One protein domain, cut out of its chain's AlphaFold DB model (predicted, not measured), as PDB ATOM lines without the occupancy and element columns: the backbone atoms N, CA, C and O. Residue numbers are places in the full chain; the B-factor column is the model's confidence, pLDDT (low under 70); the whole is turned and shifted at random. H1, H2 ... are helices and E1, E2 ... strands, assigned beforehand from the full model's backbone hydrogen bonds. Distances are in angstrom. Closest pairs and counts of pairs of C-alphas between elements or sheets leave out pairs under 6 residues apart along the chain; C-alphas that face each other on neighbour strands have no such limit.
ATOM      1  N   THR A 222       1.616 -32.455  39.491       85.25
ATOM      2  CA  THR A 222       0.227 -32.663  39.065       85.25
ATOM      3  C   THR A 222      -0.714 -32.643  40.266       85.25
ATOM      4  O   THR A 222      -1.779 -32.030  40.192       85.25
ATOM      5  N   MET A 223      -0.305 -33.269  41.368       86.75
ATOM      6  CA  MET A 223      -1.056 -33.311  42.620       86.75
ATOM      7  C   MET A 223      -1.258 -31.927  43.224       86.75
ATOM      8  O   MET A 223      -2.392 -31.530  43.492       86.75
ATOM      9  N   GLU A 224      -0.179 -31.167  43.396       87.75
ATOM     10  CA  GLU A 224      -0.267 -29.844  44.017       87.75
ATOM     11  C   GLU A 224      -1.037 -28.851  43.134       87.75
ATOM     12  O   GLU A 224      -1.837 -28.064  43.639       87.75
ATOM     13  N   SER A 225      -0.898 -28.946  41.804       86.56
ATOM     14  CA  SER A 225      -1.720 -28.152  40.880       86.56
ATOM     15  C   SER A 225      -3.216 -28.467  41.022       86.56
ATOM     16  O   SER A 225      -4.046 -27.559  41.027       86.56
ATOM     17  N   ARG A 226      -3.586 -29.743  41.206       85.56
ATOM     18  CA  ARG A 226      -4.985 -30.146  41.438       85.56
ATOM     19  C   ARG A 226      -5.545 -29.626  42.746       85.56
ATOM     20  O   ARG A 226      -6.668 -29.136  42.747       85.56
ATOM     21  N   LYS A 227      -4.776 -29.696  43.832       88.38
ATOM     22  CA  LYS A 227      -5.199 -29.120  45.114       88.38
ATOM     23  C   LYS A 227      -5.475 -27.624  44.972       88.38
ATOM     24  O   LYS A 227      -6.518 -27.158  45.413       88.38
ATOM     25  N   LEU A 228      -4.601 -26.894  44.272       89.88
ATOM     26  CA  LEU A 228      -4.837 -25.482  43.977       89.88
ATOM     27  C   LEU A 228      -6.126 -25.277  43.164       89.88
ATOM     28  O   LEU A 228      -6.931 -24.425  43.527       89.88
ATOM     29  N   MET A 229      -6.359 -26.062  42.105       89.12
ATOM     30  CA  MET A 229      -7.610 -26.002  41.331       89.12
ATOM     31  C   MET A 229      -8.848 -26.258  42.203       89.12
ATOM     32  O   MET A 229      -9.826 -25.524  42.084       89.12
ATOM     33  N   GLY A 230      -8.782 -27.229  43.118       87.56
ATOM     34  CA  GLY A 230      -9.857 -27.514  44.070       87.56
ATOM     35  C   GLY A 230     -10.179 -26.331  44.987       87.56
ATOM     36  O   GLY A 230     -11.347 -26.072  45.261       87.56
ATOM     37  N   LEU A 231      -9.175 -25.548  45.398       88.44
ATOM     38  CA  LEU A 231      -9.402 -24.314  46.164       88.44
ATOM     39  C   LEU A 231     -10.116 -23.235  45.344       88.44
ATOM     40  O   LEU A 231     -10.954 -22.512  45.883       88.44
ATOM     41  N   TYR A 232      -9.793 -23.117  44.054       90.62
ATOM     42  CA  TYR A 232     -10.490 -22.197  43.151       90.62
ATOM     43  C   TYR A 232     -11.946 -22.605  42.943       90.62
ATOM     44  O   TYR A 232     -12.818 -21.747  43.012       90.62
ATOM     45  N   GLU A 233     -12.206 -23.895  42.735       88.31
ATOM     46  CA  GLU A 233     -13.562 -24.434  42.634       88.31
ATOM     47  C   GLU A 233     -14.357 -24.189  43.921       88.31
ATOM     48  O   GLU A 233     -15.450 -23.627  43.886       88.31
ATOM     49  N   TRP A 234     -13.787 -24.539  45.074       85.25
ATOM     50  CA  TRP A 234     -14.457 -24.366  46.358       85.25
ATOM     51  C   TRP A 234     -14.793 -22.898  46.643       85.25
ATOM     52  O   TRP A 234     -15.917 -22.587  47.028       85.25
ATOM     53  N   ALA A 235     -13.862 -21.974  46.391       86.31
ATOM     54  CA  ALA A 235     -14.124 -20.544  46.530       86.31
ATOM     55  C   ALA A 235     -15.175 -20.032  45.526       86.31
ATOM     56  O   ALA A 235     -15.986 -19.172  45.878       86.31
ATOM     57  N   ALA A 236     -15.189 -20.568  44.300       87.38
ATOM     58  CA  ALA A 236     -16.124 -20.164  43.257       87.38
ATOM     59  C   ALA A 236     -17.582 -20.453  43.626       87.38
ATOM     60  O   ALA A 236     -18.440 -19.634  43.307       87.38
ATOM     61  N   ARG A 237     -17.856 -21.524  44.386       83.31
ATOM     62  CA  ARG A 237     -19.198 -21.831  44.928       83.31
ATOM     63  C   ARG A 237     -19.771 -20.718  45.807       83.31
ATOM     64  O   ARG A 237     -20.980 -20.625  45.983       83.31
ATOM     65  N   TYR A 238     -18.912 -19.849  46.333       80.38
ATOM     66  CA  TYR A 238     -19.297 -18.688  47.138       80.38
ATOM     67  C   TYR A 238     -19.204 -17.370  46.370       80.38
ATOM     68  O   TYR A 238     -19.252 -16.297  46.965       80.38
ATOM     69  N   GLY A 239     -19.024 -17.427  45.049       86.00
ATOM     70  CA  GLY A 239     -18.793 -16.243  44.230       86.00
ATOM     71  C   GLY A 239     -17.461 -15.560  44.541       86.00
ATOM     72  O   GLY A 239     -17.326 -14.355  44.331       86.00
ATOM     73  N   LEU A 240     -16.473 -16.300  45.053       87.44
ATOM     74  CA  LEU A 240     -15.143 -15.804  45.397       87.44
ATOM     75  C   LEU A 240     -14.068 -16.488  44.549       87.44
ATOM     76  O   LEU A 240     -14.294 -17.493  43.889       87.44
ATOM     77  N   PHE A 241     -12.859 -15.934  44.571       88.81
ATOM     78  CA  PHE A 241     -11.687 -16.583  43.997       88.81
ATOM     79  C   PHE A 241     -10.453 -16.273  44.856       88.81
ATOM     80  O   PHE A 241     -10.317 -15.149  45.363       88.81
ATOM     81  N   PRO A 242      -9.524 -17.227  45.019       90.44
ATOM     82  CA  PRO A 242      -8.254 -16.972  45.671       90.44
ATOM     83  C   PRO A 242      -7.382 -16.000  44.874       90.44
ATOM     84  O   PRO A 242      -7.265 -16.064  43.648       90.44
ATOM     85  N   ARG A 243      -6.709 -15.098  45.588       90.94
ATOM     86  CA  ARG A 243      -5.587 -14.325  45.056       90.94
ATOM     87  C   ARG A 243      -4.320 -15.144  45.228       90.94
ATOM     88  O   ARG A 243      -3.912 -15.399  46.359       90.94
ATOM     89  N   PHE A 244      -3.713 -15.507  44.107       91.31
ATOM     90  CA  PHE A 244      -2.472 -16.263  44.043       91.31
ATOM     91  C   PHE A 244      -1.363 -15.368  43.487       91.31
ATOM     92  O   PHE A 244      -1.497 -14.825  42.392       91.31
ATOM     93  N   ASP A 245      -0.284 -15.191  44.246       88.75
ATOM     94  CA  ASP A 245       0.912 -14.465  43.811       88.75
ATOM     95  C   ASP A 245       2.150 -15.329  44.031       88.75
ATOM     96  O   ASP A 245       2.275 -16.015  45.048       88.75
ATOM     97  N   ILE A 246       3.076 -15.260  43.081       87.06
ATOM     98  CA  ILE A 246       4.332 -15.999  43.104       87.06
ATOM     99  C   ILE A 246       5.477 -15.107  42.663       87.06
ATOM    100  O   ILE A 246       5.424 -14.446  41.619       87.06
ATOM    101  N   LYS A 247       6.535 -15.118  43.468       86.44
ATOM    102  CA  LYS A 247       7.759 -14.357  43.237       86.44
ATOM    103  C   LYS A 247       8.963 -15.186  43.657       86.44
ATOM    104  O   LYS A 247       8.868 -15.978  44.590       86.44
ATOM    105  N   MET A 248      10.091 -14.960  43.000       83.56
ATOM    106  CA  MET A 248      11.381 -15.335  43.575       83.56
ATOM    107  C   MET A 248      11.717 -14.330  44.678       83.56
ATOM    108  O   MET A 248      11.372 -13.151  44.568       83.56
ATOM    109  N   THR A 249      12.335 -14.786  45.765       79.94
ATOM    110  CA  THR A 249      12.741 -13.902  46.867       79.94
ATOM    111  C   THR A 249      13.817 -12.906  46.444       79.94
ATOM    112  O   THR A 249      13.835 -11.794  46.968       79.94
ATOM    113  N   ASP A 250      14.678 -13.297  45.501       78.62
ATOM    114  CA  ASP A 250      15.693 -12.470  44.846       78.62
ATOM    115  C   ASP A 250      16.158 -13.126  43.521       78.62
ATOM    116  O   ASP A 250      15.565 -14.113  43.083       78.62
ATOM    117  N   ASP A 251      17.180 -12.560  42.869       74.44
ATOM    118  CA  ASP A 251      17.684 -13.004  41.556       74.44
ATOM    119  C   ASP A 251      18.815 -14.050  41.638       74.44
ATOM    120  O   ASP A 251      19.407 -14.412  40.616       74.44
ATOM    121  N   ARG A 252      19.185 -14.518  42.837       77.31
ATOM    122  CA  ARG A 252      20.314 -15.444  42.996       77.31
ATOM    123  C   ARG A 252      19.940 -16.876  42.590       77.31
ATOM    124  O   ARG A 252      18.771 -17.253  42.631       77.31
ATOM    125  N   PRO A 253      20.927 -17.724  42.246       60.75
ATOM    126  CA  PRO A 253      20.680 -19.122  41.878       60.75
ATOM    127  C   PRO A 253      20.027 -19.960  42.989       60.75
ATOM    128  O   PRO A 253      19.370 -20.954  42.699       60.75
ATOM    129  N   ASP A 254      20.212 -19.567  44.253       73.44
ATOM    130  CA  ASP A 254      19.632 -20.177  45.454       73.44
ATOM    131  C   ASP A 254      18.355 -19.469  45.938       73.44
ATOM    132  O   ASP A 254      17.850 -19.768  47.025       73.44
ATOM    133  N   ALA A 255      17.832 -18.524  45.150       79.06
ATOM    134  CA  ALA A 255      16.617 -17.802  45.482       79.06
ATOM    135  C   ALA A 255      15.439 -18.763  45.657       79.06
ATOM    136  O   ALA A 255      15.257 -19.731  44.916       79.06
ATOM    137  N   GLN A 256      14.609 -18.465  46.649       87.31
ATOM    138  CA  GLN A 256      13.478 -19.299  47.006       87.31
ATOM    139  C   GLN A 256      12.214 -18.803  46.305       87.31
ATOM    140  O   GLN A 256      12.035 -17.611  46.047       87.31
ATOM    141  N   TYR A 257      11.296 -19.722  46.036       87.19
ATOM    142  CA  TYR A 257       9.947 -19.394  45.614       87.19
ATOM    143  C   TYR A 257       9.151 -18.940  46.821       87.19
ATOM    144  O   TYR A 257       8.999 -19.688  47.784       87.19
ATOM    145  N   ARG A 258       8.589 -17.737  46.743       91.00
ATOM    146  CA  ARG A 258       7.608 -17.228  47.691       91.00
ATOM    147  C   ARG A 258       6.231 -17.248  47.046       91.00
ATOM    148  O   ARG A 258       6.007 -16.557  46.051       91.00
ATOM    149  N   ILE A 259       5.308 -17.993  47.643       92.94
ATOM    150  CA  ILE A 259       3.914 -18.074  47.203       92.94
ATOM    151  C   ILE A 259       3.018 -17.472  48.272       92.94
ATOM    152  O   ILE A 259       3.177 -17.733  49.464       92.94
ATOM    153  N   THR A 260       2.080 -16.638  47.840       93.12
ATOM    154  CA  THR A 260       1.020 -16.086  48.681       93.12
ATOM    155  C   THR A 260      -0.328 -16.527  48.138       93.12
ATOM    156  O   THR A 260      -0.609 -16.330  46.958       93.12
ATOM    157  N   LEU A 261      -1.165 -17.066  49.020       93.50
ATOM    158  CA  LEU A 261      -2.543 -17.439  48.734       93.50
ATOM    159  C   LEU A 261      -3.463 -16.716  49.716       93.50
ATOM    160  O   LEU A 261      -3.241 -16.766  50.925       93.50
ATOM    161  N   ALA A 262      -4.474 -16.011  49.214       91.50
ATOM    162  CA  ALA A 262      -5.401 -15.290  50.077       91.50
ATOM    163  C   ALA A 262      -6.806 -15.189  49.489       91.50
ATOM    164  O   ALA A 262      -6.973 -14.777  48.340       91.50
ATOM    165  N   VAL A 263      -7.819 -15.419  50.320       88.25
ATOM    166  CA  VAL A 263      -9.201 -15.011  50.045       88.25
ATOM    167  C   VAL A 263      -9.535 -13.910  51.037       88.25
ATOM    168  O   VAL A 263      -9.812 -14.159  52.205       88.25
ATOM    169  N   ARG A 264      -9.462 -12.655  50.574       82.44
ATOM    170  CA  ARG A 264      -9.597 -11.479  51.451       82.44
ATOM    171  C   ARG A 264     -10.919 -11.462  52.213       82.44
ATOM    172  O   ARG A 264     -10.921 -11.094  53.374       82.44
ATOM    173  N   THR A 265     -12.007 -11.883  51.576       81.50
ATOM    174  CA  THR A 265     -13.341 -11.930  52.191       81.50
ATOM    175  C   THR A 265     -13.410 -12.904  53.368       81.50
ATOM    176  O   THR A 265     -14.197 -12.698  54.279       81.50
ATOM    177  N   TRP A 266     -12.566 -13.939  53.379       82.44
ATOM    178  CA  TRP A 266     -12.456 -14.885  54.491       82.44
ATOM    179  C   TRP A 266     -11.442 -14.446  55.546       82.44
ATOM    180  O   TRP A 266     -11.269 -15.139  56.537       82.44
ATOM    181  N   ASN A 267     -10.740 -13.326  55.338       85.06
ATOM    182  CA  ASN A 267      -9.595 -12.895  56.144       85.06
ATOM    183  C   ASN A 267      -8.469 -13.940  56.266       85.06
ATOM    184  O   ASN A 267      -7.553 -13.766  57.064       85.06
ATOM    185  N   VAL A 268      -8.466 -14.966  55.409       87.12
ATOM    186  CA  VAL A 268      -7.432 -16.001  55.390       87.12
ATOM    187  C   VAL A 268      -6.339 -15.635  54.393       87.12
ATOM    188  O   VAL A 268      -6.589 -15.342  53.215       87.12
ATOM    189  N   LYS A 269      -5.094 -15.687  54.867       93.06
ATOM    190  CA  LYS A 269      -3.889 -15.502  54.062       93.06
ATOM    191  C   LYS A 269      -2.817 -16.486  54.506       93.06
ATOM    192  O   LYS A 269      -2.387 -16.457  55.653       93.06
ATOM    193  N   ALA A 270      -2.308 -17.253  53.555       94.38
ATOM    194  CA  ALA A 270      -1.138 -18.096  53.724       94.38
ATOM    195  C   ALA A 270       0.024 -17.564  52.883       94.38
ATOM    196  O   ALA A 270      -0.154 -17.037  51.779       94.38
ATOM    197  N   VAL A 271       1.233 -17.699  53.418       95.31
ATOM    198  CA  VAL A 271       2.478 -17.388  52.717       95.31
ATOM    199  C   VAL A 271       3.447 -18.523  52.984       95.31
ATOM    200  O   VAL A 271       3.634 -18.905  54.134       95.31
ATOM    201  N   SER A 272       4.081 -19.023  51.933       95.50
ATOM    202  CA  SER A 272       5.160 -19.999  52.032       95.50
ATOM    203  C   SER A 272       6.371 -19.527  51.245       95.50
ATOM    204  O   SER A 272       6.226 -18.826  50.238       95.50
ATOM    205  N   THR A 273       7.549 -19.940  51.701       93.19
ATOM    206  CA  THR A 273       8.812 -19.751  50.997       93.19
ATOM    207  C   THR A 273       9.572 -21.076  50.989       93.19
ATOM    208  O   THR A 273       9.787 -21.648  52.056       93.19
ATOM    209  N   ALA A 274       9.983 -21.565  49.817       91.06
ATOM    210  CA  ALA A 274      10.755 -22.805  49.699       91.06
ATOM    211  C   ALA A 274      11.726 -22.779  48.504       91.06
ATOM    212  O   ALA A 274      11.504 -22.019  47.560       91.06
ATOM    213  N   PRO A 275      12.786 -23.610  48.498       87.38
ATOM    214  CA  PRO A 275      13.736 -23.685  47.384       87.38
ATOM    215  C   PRO A 275      13.084 -24.057  46.050       87.38
ATOM    216  O   PRO A 275      13.509 -23.584  44.999       87.38
ATOM    217  N   THR A 276      12.029 -24.877  46.078       85.88
ATOM    218  CA  THR A 276      11.302 -25.273  44.870       85.88
ATOM    219  C   THR A 276       9.869 -24.746  44.857       85.88
ATOM    220  O   THR A 276       9.225 -24.569  45.891       85.88
ATOM    221  N   TYR A 277       9.339 -24.535  43.649       85.00
ATOM    222  CA  TYR A 277       7.946 -24.136  43.451       85.00
ATOM    223  C   TYR A 277       6.959 -25.122  44.090       85.00
ATOM    224  O   TYR A 277       5.997 -24.694  44.718       85.00
ATOM    225  N   ILE A 278       7.191 -26.429  43.926       88.62
ATOM    226  CA  ILE A 278       6.272 -27.464  44.411       88.62
ATOM    227  C   ILE A 278       6.249 -27.534  45.928       88.62
ATOM    228  O   ILE A 278       5.165 -27.608  46.496       88.62
ATOM    229  N   GLU A 279       7.400 -27.428  46.589       90.12
ATOM    230  CA  GLU A 279       7.440 -27.344  48.051       90.12
ATOM    231  C   GLU A 279       6.716 -26.089  48.547       90.12
ATOM    232  O   GLU A 279       5.865 -26.175  49.430       90.12
ATOM    233  N   ALA A 280       6.983 -24.927  47.936       90.75
ATOM    234  CA  ALA A 280       6.319 -23.685  48.317       90.75
ATOM    235  C   ALA A 280       4.795 -23.791  48.134       90.75
ATOM    236  O   ALA A 280       4.040 -23.323  48.990       90.75
ATOM    237  N   LEU A 281       4.347 -24.431  47.046       91.75
ATOM    238  CA  LEU A 281       2.935 -24.628  46.727       91.75
ATOM    239  C   LEU A 281       2.262 -25.595  47.706       91.75
ATOM    240  O   LEU A 281       1.209 -25.273  48.248       91.75
ATOM    241  N   ALA A 282       2.884 -26.741  47.978       92.06
ATOM    242  CA  ALA A 282       2.359 -27.716  48.925       92.06
ATOM    243  C   ALA A 282       2.190 -27.088  50.314       92.06
ATOM    244  O   ALA A 282       1.112 -27.139  50.905       92.06
ATOM    245  N   THR A 283       3.228 -26.407  50.809       94.06
ATOM    246  CA  THR A 283       3.194 -25.772  52.129       94.06
ATOM    247  C   THR A 283       2.175 -24.637  52.204       94.06
ATOM    248  O   THR A 283       1.481 -24.527  53.216       94.06
ATOM    249  N   VAL A 284       2.049 -23.790  51.169       93.88
ATOM    250  CA  VAL A 284       1.073 -22.686  51.217       93.88
ATOM    251  C   VAL A 284      -0.362 -23.209  51.211       93.88
ATOM    252  O   VAL A 284      -1.189 -22.646  51.920       93.88
ATOM    253  N   ILE A 285      -0.645 -24.289  50.471       92.19
ATOM    254  CA  ILE A 285      -1.964 -24.933  50.440       92.19
ATOM    255  C   ILE A 285      -2.292 -25.517  51.813       92.19
ATOM    256  O   ILE A 285      -3.326 -25.177  52.375       92.19
ATOM    257  N   THR A 286      -1.392 -26.311  52.401       91.69
ATOM    258  CA  THR A 286      -1.610 -26.877  53.743       91.69
ATOM    259  C   THR A 286      -1.830 -25.785  54.787       91.69
ATOM    260  O   THR A 286      -2.800 -25.831  55.534       91.69
ATOM    261  N   THR A 287      -0.982 -24.752  54.787       91.56
ATOM    262  CA  THR A 287      -1.112 -23.625  55.725       91.56
ATOM    263  C   THR A 287      -2.447 -22.901  55.547       91.56
ATOM    264  O   THR A 287      -3.068 -22.475  56.523       91.56
ATOM    265  N   TYR A 288      -2.890 -22.740  54.300       90.44
ATOM    266  CA  TYR A 288      -4.167 -22.119  53.982       90.44
ATOM    267  C   TYR A 288      -5.341 -22.954  54.498       90.44
ATOM    268  O   TYR A 288      -6.195 -22.413  55.195       90.44
ATOM    269  N   ASP A 289      -5.352 -24.258  54.222       87.25
ATOM    270  CA  ASP A 289      -6.412 -25.173  54.656       87.25
ATOM    271  C   ASP A 289      -6.518 -25.237  56.182       87.25
ATOM    272  O   ASP A 289      -7.619 -25.196  56.736       87.25
ATOM    273  N   ASP A 290      -5.381 -25.288  56.875       88.19
ATOM    274  CA  ASP A 290      -5.340 -25.264  58.337       88.19
ATOM    275  C   ASP A 290      -5.882 -23.943  58.895       88.19
ATOM    276  O   ASP A 290      -6.620 -23.947  59.881       88.19
ATOM    277  N   SER A 291      -5.575 -22.818  58.241       87.62
ATOM    278  CA  SER A 291      -6.097 -21.502  58.633       87.62
ATOM    279  C   SER A 291      -7.610 -21.418  58.430       87.62
ATOM    280  O   SER A 291      -8.321 -21.012  59.340       87.62
ATOM    281  N   VAL A 292      -8.123 -21.883  57.287       84.56
ATOM    282  CA  VAL A 292      -9.568 -21.953  57.013       84.56
ATOM    283  C   VAL A 292     -10.302 -22.774  58.077       84.56
ATOM    284  O   VAL A 292     -11.335 -22.337  58.586       84.56
ATOM    285  N   LYS A 293      -9.772 -23.955  58.426       84.06
ATOM    286  CA  LYS A 293     -10.360 -24.832  59.453       84.06
ATOM    287  C   LYS A 293     -10.328 -24.185  60.834       84.06
ATOM    288  O   LYS A 293     -11.316 -24.251  61.557       84.06
ATOM    289  N   LYS A 294      -9.197 -23.576  61.199       83.88
ATOM    290  CA  LYS A 294      -9.001 -22.929  62.500       83.88
ATOM    291  C   LYS A 294      -9.908 -21.717  62.678       83.88
ATOM    292  O   LYS A 294     -10.514 -21.571  63.733       83.88
ATOM    293  N   ASP A 295      -9.994 -20.871  61.657       78.88
ATOM    294  CA  ASP A 295     -10.789 -19.643  61.695       78.88
ATOM    295  C   ASP A 295     -12.293 -19.933  61.577       78.88
ATOM    296  O   ASP A 295     -13.107 -19.014  61.635       78.88
ATOM    297  N   GLY A 296     -12.671 -21.212  61.428       68.12
ATOM    298  CA  GLY A 296     -14.059 -21.650  61.376       68.12
ATOM    299  C   GLY A 296     -14.828 -20.946  60.268       68.12
ATOM    300  O   GLY A 296     -15.991 -20.611  60.468       68.12
ATOM    301  N   VAL A 297     -14.163 -20.660  59.139       68.31
ATOM    302  CA  VAL A 297     -14.724 -19.851  58.053       68.31
ATOM    303  C   VAL A 297     -15.995 -20.523  57.532       68.31
ATOM    304  O   VAL A 297     -15.953 -21.415  56.687       68.31
ATOM    305  N   SER A 298     -17.141 -20.064  58.031       58.78
ATOM    306  CA  SER A 298     -18.468 -20.408  57.542       58.78
ATOM    307  C   SER A 298     -18.991 -19.249  56.690       58.78
ATOM    308  O   SER A 298     -19.472 -18.244  57.202       58.78
ATOM    309  N   ILE A 299     -18.815 -19.405  55.379       59.88
ATOM    310  CA  ILE A 299     -19.556 -18.816  54.252       59.88
ATOM    311  C   ILE A 299     -20.031 -17.349  54.400       59.88
ATOM    312  O   ILE A 299     -21.134 -17.099  54.884       59.88
ATOM    313  N   PRO A 300     -19.323 -16.363  53.819       53.66
ATOM    314  CA  PRO A 300     -19.981 -15.172  53.314       53.66
ATOM    315  C   PRO A 300     -20.635 -15.505  51.967       53.66
ATOM    316  O   PRO A 300     -19.951 -15.674  50.958       53.66
ATOM    317  N   LEU A 301     -21.967 -15.578  51.953       53.69
ATOM    318  CA  LEU A 301     -22.737 -15.388  50.727       53.69
ATOM    319  C   LEU A 301     -22.517 -13.929  50.316       53.69
ATOM    320  O   LEU A 301     -22.951 -13.012  51.016       53.69
ATOM    321  N   THR A 302     -21.837 -13.672  49.200       53.56
ATOM    322  CA  THR A 302     -22.048 -12.381  48.531       53.56
ATOM    323  C   THR A 302     -23.552 -12.268  48.246       53.56
ATOM    324  O   THR A 302     -24.126 -13.262  47.803       53.56
ATOM    325  N   PRO A 303     -24.227 -11.129  48.491       48.03
ATOM    326  CA  PRO A 303     -25.647 -10.996  48.166       48.03
ATOM    327  C   PRO A 303     -25.900 -11.425  46.707       48.03
ATOM    328  O   PRO A 303     -25.304 -10.863  45.792       48.03
ATOM    329  N   GLY A 304     -26.708 -12.472  46.504       55.19
ATOM    330  CA  GLY A 304     -27.000 -13.069  45.189       55.19
ATOM    331  C   GLY A 304     -26.170 -14.305  44.795       55.19
ATOM    332  O   GLY A 304     -26.590 -15.046  43.910       55.19
ATOM    333  N   ALA A 305     -25.046 -14.583  45.460       59.66
ATOM    334  CA  ALA A 305     -24.278 -15.818  45.287       59.66
ATOM    335  C   ALA A 305     -24.783 -16.874  46.276       59.66
ATOM    336  O   ALA A 305     -24.250 -16.982  47.378       59.66
ATOM    337  N   THR A 306     -25.828 -17.624  45.921       60.44
ATOM    338  CA  THR A 306     -26.208 -18.816  46.692       60.44
ATOM    339  C   THR A 306     -25.336 -19.994  46.276       60.44
ATOM    340  O   THR A 306     -24.998 -20.130  45.099       60.44
ATOM    341  N   SER A 307     -24.968 -20.849  47.235       57.84
ATOM    342  CA  SER A 307     -24.230 -22.083  46.943       57.84
ATOM    343  C   SER A 307     -24.950 -22.933  45.899       57.84
ATOM    344  O   SER A 307     -24.280 -23.512  45.061       57.84
ATOM    345  N   GLU A 308     -26.286 -22.914  45.888       65.94
ATOM    346  CA  GLU A 308     -27.141 -23.598  44.904       65.94
ATOM    347  C   GLU A 308     -26.906 -23.098  43.465       65.94
ATOM    348  O   GLU A 308     -26.752 -23.894  42.548       65.94
ATOM    349  N   ARG A 309     -26.778 -21.780  43.239       71.69
ATOM    350  CA  ARG A 309     -26.589 -21.212  41.883       71.69
ATOM    351  C   ARG A 309     -25.229 -21.535  41.265       71.69
ATOM    352  O   ARG A 309     -25.073 -21.477  40.046       71.69
ATOM    353  N   LEU A 310     -24.228 -21.794  42.101       82.00
ATOM    354  CA  LEU A 310     -22.841 -22.015  41.685       82.00
ATOM    355  C   LEU A 310     -22.353 -23.428  42.001       82.00
ATOM    356  O   LEU A 310     -21.181 -23.719  41.776       82.00
ATOM    357  N   GLU A 311     -23.224 -24.308  42.496       79.94
ATOM    358  CA  GLU A 311     -22.867 -25.676  42.877       79.94
ATOM    359  C   GLU A 311     -22.287 -26.449  41.693       79.94
ATOM    360  O   GLU A 311     -21.295 -27.161  41.832       79.94
ATOM    361  N   HIS A 312     -22.856 -26.226  40.509       85.38
ATOM    362  CA  HIS A 312     -22.413 -26.843  39.267       85.38
ATOM    363  C   HIS A 312     -21.254 -26.116  38.588       85.38
ATOM    364  O   HIS A 312     -20.905 -26.504  37.479       85.38
ATOM    365  N   LEU A 313     -20.676 -25.058  39.171       87.56
ATOM    366  CA  LEU A 313     -19.467 -24.419  38.646       87.56
ATOM    367  C   LEU A 313     -18.232 -25.153  39.181       87.56
ATOM    368  O   LEU A 313     -17.714 -24.839  40.251       87.56
ATOM    369  N   ASP A 314     -17.744 -26.109  38.398       86.12
ATOM    370  CA  ASP A 314     -16.615 -26.965  38.741       86.12
ATOM    371  C   ASP A 314     -15.611 -27.089  37.587       86.12
ATOM    372  O   ASP A 314     -15.761 -26.493  36.513       86.12
ATOM    373  N   LEU A 315     -14.544 -27.861  37.811       79.25
ATOM    374  CA  LEU A 315     -13.518 -28.124  36.802       79.25
ATOM    375  C   LEU A 315     -14.091 -28.670  35.475       79.25
ATOM    376  O   LEU A 315     -13.580 -28.351  34.400       79.25
ATOM    377  N   GLY A 316     -15.118 -29.517  35.542       82.31
ATOM    378  CA  GLY A 316     -15.742 -30.182  34.401       82.31
ATOM    379  C   GLY A 316     -16.764 -29.324  33.655       82.31
ATOM    380  O   GLY A 316     -17.083 -29.630  32.504       82.31
ATOM    381  N   THR A 317     -17.273 -28.255  34.266       88.38
ATOM    382  CA  THR A 317     -18.305 -27.384  33.682       88.38
ATOM    383  C   THR A 317     -17.829 -25.965  33.384       88.38
ATOM    384  O   THR A 317     -18.517 -25.261  32.648       88.38
ATOM    385  N   ALA A 318     -16.657 -25.543  33.872       88.38
ATOM    386  CA  ALA A 318     -16.160 -24.168  33.757       88.38
ATOM    387  C   ALA A 318     -16.244 -23.572  32.336       88.38
ATOM    388  O   ALA A 318     -16.671 -22.430  32.168       88.38
ATOM    389  N   GLY A 319     -15.868 -24.341  31.305       89.88
ATOM    390  CA  GLY A 319     -15.942 -23.899  29.905       89.88
ATOM    391  C   GLY A 319     -17.377 -23.633  29.440       89.88
ATOM    392  O   GLY A 319     -17.658 -22.585  28.852       89.88
ATOM    393  N   ARG A 320     -18.299 -24.543  29.781       91.75
ATOM    394  CA  ARG A 320     -19.739 -24.401  29.518       91.75
ATOM    395  C   ARG A 320     -20.349 -23.246  30.305       91.75
ATOM    396  O   ARG A 320     -21.126 -22.491  29.738       91.75
ATOM    397  N   ALA A 321     -19.952 -23.066  31.564       92.44
ATOM    398  CA  ALA A 321     -20.391 -21.943  32.387       92.44
ATOM    399  C   ALA A 321     -19.979 -20.606  31.765       92.44
ATOM    400  O   ALA A 321     -20.814 -19.721  31.621       92.44
ATOM    401  N   LEU A 322     -18.719 -20.473  31.324       93.94
ATOM    402  CA  LEU A 322     -18.256 -19.261  30.648       93.94
ATOM    403  C   LEU A 322     -19.058 -18.988  29.374       93.94
ATOM    404  O   LEU A 322     -19.491 -17.858  29.173       93.94
ATOM    405  N   LYS A 323     -19.284 -20.013  28.545       94.19
ATOM    406  CA  LYS A 323     -20.114 -19.891  27.341       94.19
ATOM    407  C   LYS A 323     -21.521 -19.397  27.691       94.19
ATOM    408  O   LYS A 323     -21.930 -18.355  27.187       94.19
ATOM    409  N   PHE A 324     -22.194 -20.076  28.616       94.19
ATOM    410  CA  PHE A 324     -23.549 -19.755  29.060       94.19
ATOM    411  C   PHE A 324     -23.691 -18.306  29.546       94.19
ATOM    412  O   PHE A 324     -24.549 -17.567  29.059       94.19
ATOM    413  N   VAL A 325     -22.812 -17.854  30.451       94.31
ATOM    414  CA  VAL A 325     -22.894 -16.478  30.973       94.31
ATOM    415  C   VAL A 325     -22.603 -15.440  29.893       94.31
ATOM    416  O   VAL A 325     -23.221 -14.380  29.890       94.31
ATOM    417  N   THR A 326     -21.704 -15.733  28.946       93.31
ATOM    418  CA  THR A 326     -21.416 -14.814  27.834       93.31
ATOM    419  C   THR A 326     -22.540 -14.757  26.803       93.31
ATOM    420  O   THR A 326     -22.810 -13.680  26.283       93.31
ATOM    421  N   GLU A 327     -23.232 -15.868  26.542       94.44
ATOM    422  CA  GLU A 327     -24.393 -15.913  25.642       94.44
ATOM    423  C   GLU A 327     -25.573 -15.116  26.201       94.44
ATOM    424  O   GLU A 327     -26.249 -14.412  25.454       94.44
ATOM    425  N   LYS A 328     -25.785 -15.170  27.521       94.62
ATOM    426  CA  LYS A 328     -26.790 -14.345  28.199       94.62
ATOM    427  C   LYS A 328     -26.422 -12.869  28.245       94.62
ATOM    428  O   LYS A 328     -27.279 -12.022  28.021       94.62
ATOM    429  N   LEU A 329     -25.165 -12.563  28.559       94.19
ATOM    430  CA  LEU A 329     -24.698 -11.184  28.688       94.19
ATOM    431  C   LEU A 329     -24.629 -10.463  27.333       94.19
ATOM    432  O   LEU A 329     -24.831  -9.256  27.288       94.19
ATOM    433  N   GLN A 330     -24.324 -11.194  26.253       93.81
ATOM    434  CA  GLN A 330     -24.068 -10.651  24.911       93.81
ATOM    435  C   GLN A 330     -23.077  -9.468  24.930       93.81
ATOM    436  O   GLN A 330     -23.409  -8.363  24.487       93.81
ATOM    437  N   PRO A 331     -21.855  -9.666  25.466       92.38
ATOM    438  CA  PRO A 331     -20.886  -8.589  25.628       92.38
ATOM    439  C   PRO A 331     -20.422  -8.035  24.278       92.38
ATOM    440  O   PRO A 331     -20.320  -8.759  23.286       92.38
ATOM    441  N   ARG A 332     -20.072  -6.747  24.253       92.81
ATOM    442  CA  ARG A 332     -19.540  -6.081  23.050       92.81
ATOM    443  C   ARG A 332     -18.092  -6.480  22.770       92.81
ATOM    444  O   ARG A 332     -17.700  -6.588  21.612       92.81
ATOM    445  N   ASP A 333     -17.299  -6.680  23.819       91.81
ATOM    446  CA  ASP A 333     -15.924  -7.179  23.761       91.81
ATOM    447  C   ASP A 333     -15.824  -8.487  24.545       91.81
ATOM    448  O   ASP A 333     -15.944  -8.494  25.771       91.81
ATOM    449  N   PHE A 334     -15.567  -9.586  23.835       93.56
ATOM    450  CA  PHE A 334     -15.238 -10.876  24.425       93.56
ATOM    451  C   PHE A 334     -13.977 -11.441  23.788       93.56
ATOM    452  O   PHE A 334     -13.952 -11.800  22.610       93.56
ATOM    453  N   ARG A 335     -12.911 -11.549  24.580       92.69
ATOM    454  CA  ARG A 335     -11.634 -12.113  24.137       92.69
ATOM    455  C   ARG A 335     -11.093 -13.055  25.187       92.69
ATOM    456  O   ARG A 335     -11.155 -12.774  26.380       92.69
ATOM    457  N   ARG A 336     -10.507 -14.162  24.742       93.50
ATOM    458  CA  ARG A 336      -9.878 -15.137  25.631       93.50
ATOM    459  C   ARG A 336      -8.657 -15.759  24.984       93.50
ATOM    460  O   ARG A 336      -8.691 -16.100  23.806       93.50
ATOM    461  N   TRP A 337      -7.573 -15.889  25.734       92.50
ATOM    462  CA  TRP A 337      -6.336 -16.468  25.223       92.50
ATOM    463  C   TRP A 337      -5.466 -17.004  26.353       92.50
ATOM    464  O   TRP A 337      -5.545 -16.572  27.504       92.50
ATOM    465  N   THR A 338      -4.610 -17.966  26.012       90.06
ATOM    466  CA  THR A 338      -3.592 -18.473  26.935       90.06
ATOM    467  C   THR A 338      -2.267 -17.779  26.658       90.06
ATOM    468  O   THR A 338      -1.858 -17.667  25.506       90.06
ATOM    469  N   MET A 339      -1.598 -17.316  27.707       88.19
ATOM    470  CA  MET A 339      -0.346 -16.571  27.644       88.19
ATOM    471  C   MET A 339       0.783 -17.406  28.231       88.19
ATOM    472  O   MET A 339       0.622 -17.975  29.312       88.19
ATOM    473  N   LYS A 340       1.929 -17.431  27.545       83.25
ATOM    474  CA  LYS A 340       3.191 -17.874  28.136       83.25
ATOM    475  C   LYS A 340       3.813 -16.694  28.883       83.25
ATOM    476  O   LYS A 340       3.845 -15.587  28.357       83.25
ATOM    477  N   LEU A 341       4.233 -16.916  30.121       80.50
ATOM    478  CA  LEU A 341       4.801 -15.897  30.995       80.50
ATOM    479  C   LEU A 341       6.324 -15.884  30.856       80.50
ATOM    480  O   LEU A 341       6.958 -16.936  30.940       80.50
ATOM    481  N   ASP A 342       6.906 -14.692  30.741       70.88
ATOM    482  CA  ASP A 342       8.360 -14.480  30.739       70.88
ATOM    483  C   ASP A 342       8.931 -14.587  32.167       70.88
ATOM    484  O   ASP A 342       9.437 -13.625  32.744       70.88
ATOM    485  N   ARG A 343       8.776 -15.760  32.797       65.00
ATOM    486  CA  ARG A 343       9.261 -16.068  34.153       65.00
ATOM    487  C   ARG A 343       9.834 -17.491  34.208       65.00
ATOM    488  O   ARG A 343       9.324 -18.370  33.515       65.00
ATOM    489  N   PRO A 344      10.855 -17.760  35.051       55.56
ATOM    490  CA  PRO A 344      11.517 -19.068  35.106       55.56
ATOM    491  C   PRO A 344      10.552 -20.224  35.431       55.56
ATOM    492  O   PRO A 344      10.680 -21.301  34.849       55.56
ATOM    493  N   ARG A 345       9.559 -19.983  36.297       65.06
ATOM    494  CA  ARG A 345       8.310 -20.744  36.532       65.06
ATOM    495  C   ARG A 345       7.408 -19.912  37.459       65.06
ATOM    496  O   ARG A 345       7.955 -19.129  38.237       65.06
ATOM    497  N   PRO A 346       6.072 -20.100  37.462       66.62
ATOM    498  CA  PRO A 346       5.220 -20.859  36.537       66.62
ATOM    499  C   PRO A 346       5.115 -20.158  35.176       66.62
ATOM    500  O   PRO A 346       5.465 -18.987  35.059       66.62
ATOM    501  N   GLN A 347       4.667 -20.879  34.146       76.94
ATOM    502  CA  GLN A 347       4.887 -20.481  32.748       76.94
ATOM    503  C   GLN A 347       3.618 -20.088  31.996       76.94
ATOM    504  O   GLN A 347       3.735 -19.530  30.912       76.94
ATOM    505  N   TRP A 348       2.423 -20.357  32.528       86.31
ATOM    506  CA  TRP A 348       1.173 -20.139  31.800       86.31
ATOM    507  C   TRP A 348       0.158 -19.361  32.622       86.31
ATOM    508  O   TRP A 348      -0.001 -19.610  33.809       86.31
ATOM    509  N   ALA A 349      -0.581 -18.467  31.978       90.38
ATOM    510  CA  ALA A 349      -1.784 -17.856  32.531       90.38
ATOM    511  C   ALA A 349      -2.877 -17.834  31.462       90.38
ATOM    512  O   ALA A 349      -2.587 -17.822  30.266       90.38
ATOM    513  N   TYR A 350      -4.138 -17.820  31.880       93.44
ATOM    514  CA  TYR A 350      -5.269 -17.659  30.974       93.44
ATOM    515  C   TYR A 350      -5.968 -16.340  31.253       93.44
ATOM    516  O   TYR A 350      -6.245 -16.006  32.409       93.44
ATOM    517  N   ARG A 351      -6.226 -15.586  30.189       93.44
ATOM    518  CA  ARG A 351      -6.863 -14.278  30.256       93.44
ATOM    519  C   ARG A 351      -8.173 -14.317  29.494       93.44
ATOM    520  O   ARG A 351      -8.217 -14.775  28.356       93.44
ATOM    521  N   VAL A 352      -9.204 -13.790  30.133       93.88
ATOM    522  CA  VAL A 352     -10.532 -13.529  29.598       93.88
ATOM    523  C   VAL A 352     -10.825 -12.053  29.828       93.88
ATOM    524  O   VAL A 352     -10.590 -11.528  30.919       93.88
ATOM    525  N   VAL A 353     -11.314 -11.388  28.790       93.56
ATOM    526  CA  VAL A 353     -11.747  -9.993  28.803       93.56
ATOM    527  C   VAL A 353     -13.202  -9.956  28.359       93.56
ATOM    528  O   VAL A 353     -13.521 -10.493  27.299       93.56
ATOM    529  N   VAL A 354     -14.059  -9.346  29.180       92.50
ATOM    530  CA  VAL A 354     -15.499  -9.174  28.944       92.50
ATOM    531  C   VAL A 354     -15.879  -7.733  29.260       92.50
ATOM    532  O   VAL A 354     -15.881  -7.358  30.432       92.50
ATOM    533  N   ASP A 355     -16.144  -6.913  28.243       90.75
ATOM    534  CA  ASP A 355     -16.546  -5.500  28.384       90.75
ATOM    535  C   ASP A 355     -15.705  -4.712  29.414       90.75
ATOM    536  O   ASP A 355     -16.205  -4.045  30.322       90.75
ATOM    537  N   GLY A 356     -14.376  -4.833  29.310       84.25
ATOM    538  CA  GLY A 356     -13.418  -4.177  30.209       84.25
ATOM    539  C   GLY A 356     -13.215  -4.860  31.571       84.25
ATOM    540  O   GLY A 356     -12.312  -4.473  32.317       84.25
ATOM    541  N   CYS A 357     -13.985  -5.901  31.902       86.12
ATOM    542  CA  CYS A 357     -13.700  -6.800  33.018       86.12
ATOM    543  C   CYS A 357     -12.656  -7.840  32.598       86.12
ATOM    544  O   CYS A 357     -12.778  -8.455  31.544       86.12
ATOM    545  N   TYR A 358     -11.643  -8.066  33.430       88.44
ATOM    546  CA  TYR A 358     -10.653  -9.118  33.219       88.44
ATOM    547  C   TYR A 358     -10.428  -9.924  34.497       88.44
ATOM    548  O   TYR A 358     -10.543  -9.408  35.622       88.44
ATOM    549  N   ASN A 359     -10.107 -11.206  34.328       90.69
ATOM    550  CA  ASN A 359      -9.663 -12.047  35.432       90.69
ATOM    551  C   ASN A 359      -8.192 -11.749  35.780       90.69
ATOM    552  O   ASN A 359      -7.407 -11.378  34.900       90.69
ATOM    553  N   PRO A 360      -7.793 -11.895  37.057       87.12
ATOM    554  CA  PRO A 360      -6.386 -11.841  37.429       87.12
ATOM    555  C   PRO A 360      -5.592 -12.929  36.696       87.12
ATOM    556  O   PRO A 360      -6.081 -14.041  36.485       87.12
ATOM    557  N   GLU A 361      -4.351 -12.603  36.342       88.00
ATOM    558  CA  GLU A 361      -3.395 -13.581  35.830       88.00
ATOM    559  C   GLU A 361      -3.027 -14.544  36.958       88.00
ATOM    560  O   GLU A 361      -2.420 -14.140  37.950       88.00
ATOM    561  N   ILE A 362      -3.409 -15.812  36.812       89.31
ATOM    562  CA  ILE A 362      -3.078 -16.855  37.782       89.31
ATOM    563  C   ILE A 362      -2.031 -17.765  37.137       89.31
ATOM    564  O   ILE A 362      -2.362 -18.515  36.215       89.31
ATOM    565  N   PRO A 363      -0.758 -17.649  37.549       87.12
ATOM    566  CA  PRO A 363       0.332 -18.387  36.940       87.12
ATOM    567  C   PRO A 363       0.276 -19.867  37.334       87.12
ATOM    568  O   PRO A 363       0.451 -20.224  38.497       87.12
ATOM    569  N   MET A 364       0.096 -20.726  36.336       86.62
ATOM    570  CA  MET A 364       0.045 -22.180  36.454       86.62
ATOM    571  C   MET A 364       1.218 -22.836  35.722       86.62
ATOM    572  O   MET A 364       1.799 -22.288  34.779       86.62
ATOM    573  N   LEU A 365       1.579 -24.043  36.159       81.31
ATOM    574  CA  LEU A 365       2.632 -24.831  35.515       81.31
ATOM    575  C   LEU A 365       2.228 -25.328  34.127       81.31
ATOM    576  O   LEU A 365       3.069 -25.374  33.235       81.31
ATOM    577  N   ARG A 366       0.955 -25.696  33.949       80.88
ATOM    578  CA  ARG A 366       0.440 -26.302  32.717       80.88
ATOM    579  C   ARG A 366      -0.550 -25.375  32.031       80.88
ATOM    580  O   ARG A 366      -1.399 -24.771  32.684       80.88
ATOM    581  N   LYS A 367      -0.500 -25.350  30.697       83.00
ATOM    582  CA  LYS A 367      -1.420 -24.581  29.847       83.00
ATOM    583  C   LYS A 367      -2.889 -24.915  30.135       83.00
ATOM    584  O   LYS A 367      -3.718 -24.022  30.257       83.00
ATOM    585  N   ARG A 368      -3.197 -26.207  30.289       82.56
ATOM    586  CA  ARG A 368      -4.555 -26.693  30.570       82.56
ATOM    587  C   ARG A 368      -5.047 -26.290  31.966       82.56
ATOM    588  O   ARG A 368      -6.188 -25.872  32.104       82.56
ATOM    589  N   ASP A 369      -4.181 -26.336  32.976       86.75
ATOM    590  CA  ASP A 369      -4.535 -25.869  34.323       86.75
ATOM    591  C   ASP A 369      -4.774 -24.357  34.337       86.75
ATOM    592  O   ASP A 369      -5.717 -23.889  34.969       86.75
ATOM    593  N   ALA A 370      -3.952 -23.596  33.602       89.94
ATOM    594  CA  ALA A 370      -4.151 -22.160  33.422       89.94
ATOM    595  C   ALA A 370      -5.525 -21.871  32.811       89.94
ATOM    596  O   ALA A 370      -6.237 -21.009  33.322       89.94
ATOM    597  N   TYR A 371      -5.905 -22.607  31.760       89.94
ATOM    598  CA  TYR A 371      -7.231 -22.513  31.152       89.94
ATOM    599  C   TYR A 371      -8.339 -22.729  32.184       89.94
ATOM    600  O   TYR A 371      -9.214 -21.877  32.310       89.94
ATOM    601  N   TYR A 372      -8.282 -23.810  32.965       88.94
ATOM    602  CA  TYR A 372      -9.317 -24.118  33.953       88.94
ATOM    603  C   TYR A 372      -9.433 -23.058  35.045       88.94
ATOM    604  O   TYR A 372     -10.503 -22.480  35.242       88.94
ATOM    605  N   VAL A 373      -8.323 -22.760  35.717       92.12
ATOM    606  CA  VAL A 373      -8.295 -21.788  36.815       92.12
ATOM    607  C   VAL A 373      -8.696 -20.399  36.325       92.12
ATOM    608  O   VAL A 373      -9.495 -19.717  36.968       92.12
ATOM    609  N   GLY A 374      -8.187 -19.980  35.163       93.94
ATOM    610  CA  GLY A 374      -8.541 -18.697  34.568       93.94
ATOM    611  C   GLY A 374     -10.006 -18.625  34.144       93.94
ATOM    612  O   GLY A 374     -10.630 -17.591  34.354       93.94
ATOM    613  N   THR A 375     -10.576 -19.714  33.619       94.06
ATOM    614  CA  THR A 375     -11.991 -19.780  33.217       94.06
ATOM    615  C   THR A 375     -12.921 -19.701  34.423       94.06
ATOM    616  O   THR A 375     -13.793 -18.836  34.438       94.06
ATOM    617  N   ILE A 376     -12.704 -20.516  35.466       94.25
ATOM    618  CA  ILE A 376     -13.486 -20.444  36.717       94.25
ATOM    619  C   ILE A 376     -13.414 -19.032  37.301       94.25
ATOM    620  O   ILE A 376     -14.433 -18.421  37.620       94.25
ATOM    621  N   THR A 377     -12.204 -18.472  37.376       94.19
ATOM    622  CA  THR A 377     -12.008 -17.117  37.897       94.19
ATOM    623  C   THR A 377     -12.718 -16.072  37.033       94.19
ATOM    624  O   THR A 377     -13.289 -15.125  37.570       94.19
ATOM    625  N   ALA A 378     -12.701 -16.217  35.707       94.44
ATOM    626  CA  ALA A 378     -13.397 -15.318  34.795       94.44
ATOM    627  C   ALA A 378     -14.913 -15.366  34.993       94.44
ATOM    628  O   ALA A 378     -15.515 -14.306  35.125       94.44
ATOM    629  N   VAL A 379     -15.509 -16.560  35.092       94.19
ATOM    630  CA  VAL A 379     -16.945 -16.724  35.378       94.19
ATOM    631  C   VAL A 379     -17.303 -15.994  36.667       94.19
ATOM    632  O   VAL A 379     -18.134 -15.093  36.644       94.19
ATOM    633  N   VAL A 380     -16.601 -16.275  37.767       92.31
ATOM    634  CA  VAL A 380     -16.846 -15.597  39.050       92.31
ATOM    635  C   VAL A 380     -16.717 -14.075  38.922       92.31
ATOM    636  O   VAL A 380     -17.547 -13.338  39.444       92.31
ATOM    637  N   ARG A 381     -15.705 -13.575  38.202       91.81
ATOM    638  CA  ARG A 381     -15.499 -12.131  37.991       91.81
ATOM    639  C   ARG A 381     -16.605 -11.479  37.165       91.81
ATOM    640  O   ARG A 381     -16.958 -10.338  37.457       91.81
ATOM    641  N   ILE A 382     -17.127 -12.170  36.154       92.88
ATOM    642  CA  ILE A 382     -18.270 -11.718  35.350       92.88
ATOM    643  C   ILE A 382     -19.500 -11.627  36.252       92.88
ATOM    644  O   ILE A 382     -20.118 -10.570  36.317       92.88
ATOM    645  N   LEU A 383     -19.792 -12.673  37.024       90.75
ATOM    646  CA  LEU A 383     -20.958 -12.706  37.912       90.75
ATOM    647  C   LEU A 383     -20.885 -11.646  39.021       90.75
ATOM    648  O   LEU A 383     -21.853 -10.935  39.263       90.75
ATOM    649  N   GLN A 384     -19.710 -11.440  39.627       89.00
ATOM    650  CA  GLN A 384     -19.481 -10.347  40.584       89.00
ATOM    651  C   GLN A 384     -19.728  -8.952  39.986       89.00
ATOM    652  O   GLN A 384     -19.999  -8.006  40.724       89.00
ATOM    653  N   ARG A 385     -19.546  -8.794  38.670       90.88
ATOM    654  CA  ARG A 385     -19.647  -7.510  37.967       90.88
ATOM    655  C   ARG A 385     -21.053  -7.253  37.433       90.88
ATOM    656  O   ARG A 385     -21.512  -6.119  37.519       90.88
ATOM    657  N   PHE A 386     -21.668  -8.268  36.838       89.81
ATOM    658  CA  PHE A 386     -22.893  -8.149  36.050       89.81
ATOM    659  C   PHE A 386     -24.111  -8.793  36.712       89.81
ATOM    660  O   PHE A 386     -25.220  -8.510  36.283       89.81
ATOM    661  N   GLY A 387     -23.917  -9.587  37.766       89.19
ATOM    662  CA  GLY A 387     -24.992 -10.242  38.504       89.19
ATOM    663  C   GLY A 387     -24.887 -11.766  38.476       89.19
ATOM    664  O   GLY A 387     -24.409 -12.373  37.516       89.19
ATOM    665  N   PHE A 388     -25.315 -12.394  39.573       88.88
ATOM    666  CA  PHE A 388     -25.343 -13.855  39.725       88.88
ATOM    667  C   PHE A 388     -26.610 -14.496  39.134       88.88
ATOM    668  O   PHE A 388     -26.664 -15.711  38.973       88.88
ATOM    669  N   ASP A 389     -27.622 -13.701  38.793       87.19
ATOM    670  CA  ASP A 389     -28.823 -14.081  38.033       87.19
ATOM    671  C   ASP A 389     -28.500 -14.603  36.625       87.19
ATOM    672  O   ASP A 389     -29.217 -15.445  36.084       87.19
ATOM    673  N   LEU A 390     -27.344 -14.225  36.070       88.62
ATOM    674  CA  LEU A 390     -26.833 -14.826  34.839       88.62
ATOM    675  C   LEU A 390     -26.722 -16.357  34.932       88.62
ATOM    676  O   LEU A 390     -26.859 -17.013  33.904       88.62
ATOM    677  N   MET A 391     -26.554 -16.937  36.125       90.69
ATOM    678  CA  MET A 391     -26.484 -18.392  36.326       90.69
ATOM    679  C   MET A 391     -27.846 -19.100  36.418       90.69
ATOM    680  O   MET A 391     -27.876 -20.326  36.418       90.69
ATOM    681  N   GLU A 392     -28.975 -18.385  36.466       88.94
ATOM    682  CA  GLU A 392     -30.306 -19.023  36.491       88.94
ATOM    683  C   GLU A 392     -30.537 -19.847  35.214       88.94
ATOM    684  O   GLU A 392     -30.300 -19.348  34.119       88.94
ATOM    685  N   GLY A 393     -30.976 -21.102  35.294       88.44
ATOM    686  CA  GLY A 393     -31.112 -21.948  34.099       88.44
ATOM    687  C   GLY A 393     -29.840 -22.721  33.706       88.44
ATOM    688  O   GLY A 393     -29.813 -23.366  32.657       88.44
TER     689      GLY A 393
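This is residues 222 to 393 of the 449 residues of an uncharacterized protein of Aureobasidium melanogenum CBS 110374 (UniProt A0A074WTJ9). Picture two small units side by side, each an antiparallel sheet with a helix packed on it: the three strands E1, E2 and E3 with H2 over one face, and the two-stranded hairpin of E4 and E5 with H5 packed on it, mostly on E5. H1 joins the two units, running beside H5 and meeting H2 with its first residues, while H4 packs on H5 and the small H3 lies far from the centre. The printed part has 172 residues with five named helices and five named strands, in the order H1 E1 E2 E3 H2 H3 H4 E4 E5 H5; the class is mixed, helices and strands. The whole is compact, with a radius of gyration of the C-alphas of 16.2 A and spans of 51 by 37 by 25 A.

Find C-alpha 222 at (0.227, -32.663, 39.065); from there H1 runs to residue 236, 21.0 A away. Read on to E1, residues 243 to 248, E2, residues 257 to 263, and E3, residues 268 to 274. H2, residues 277 to 294, begins at C-alpha 277 at (7.946, -24.136, 43.451) and measures 25.5 A. Next come H3, residues 307 to 310, H4, residues 318 to 329, E4, residues 334 to 340, and E5, residues 348 to 354. H5, residues 367 to 386, is 27.7 A long and ends at C-alpha 386 at (-22.893, -8.149, 36.050).

Look first at E1, E2 and E3, a meander, each strand the antiparallel neighbour of the one before. Its hairpins show in N 245 and O 260, 3.0 A apart, and N 259 and O 272, 2.9 A, both within hydrogen-bond range. H2 is on this sheet in two layers, a helix on one face, at a height over the sheet of 5.7 A; it lies over E3. H1 touches H2 with residues 224 to 228 alone, the closest C-alphas being those of Glu 224 and Ala 282, 6.0 A. H1 also touches H5 at a shallow tilt of 9 degrees, the same way, with the C-alphas of Met 229 and Val 373 closest at 6.2 A. The C-alphas of Tyr 350 in E5 and Gly 374 in H5 come to 5.0 A. In the hairpin of E4 and E5, N 337 and O 351 are 2.9 A apart, within hydrogen-bond range. H4 touches H5, closest at the C-alphas of Ala 318 and Ile 376, 5.5 A. H2 and H5 are apart. In H1, H2, H4 and H5 every O i to N i+4 pair is within hydrogen-bond range; H3 is too short for one.

The C-alphas of Arg 252 and Gly 393 are the two farthest apart, 52.6 A. The printed part has no cut. The links H2 to H3 and E5 to H5 are long, 12 residues each. Mean pLDDT of the printed part is 85.3; look for values under 70 at residue 253, residues 296 to 308 and residues 343 to 346.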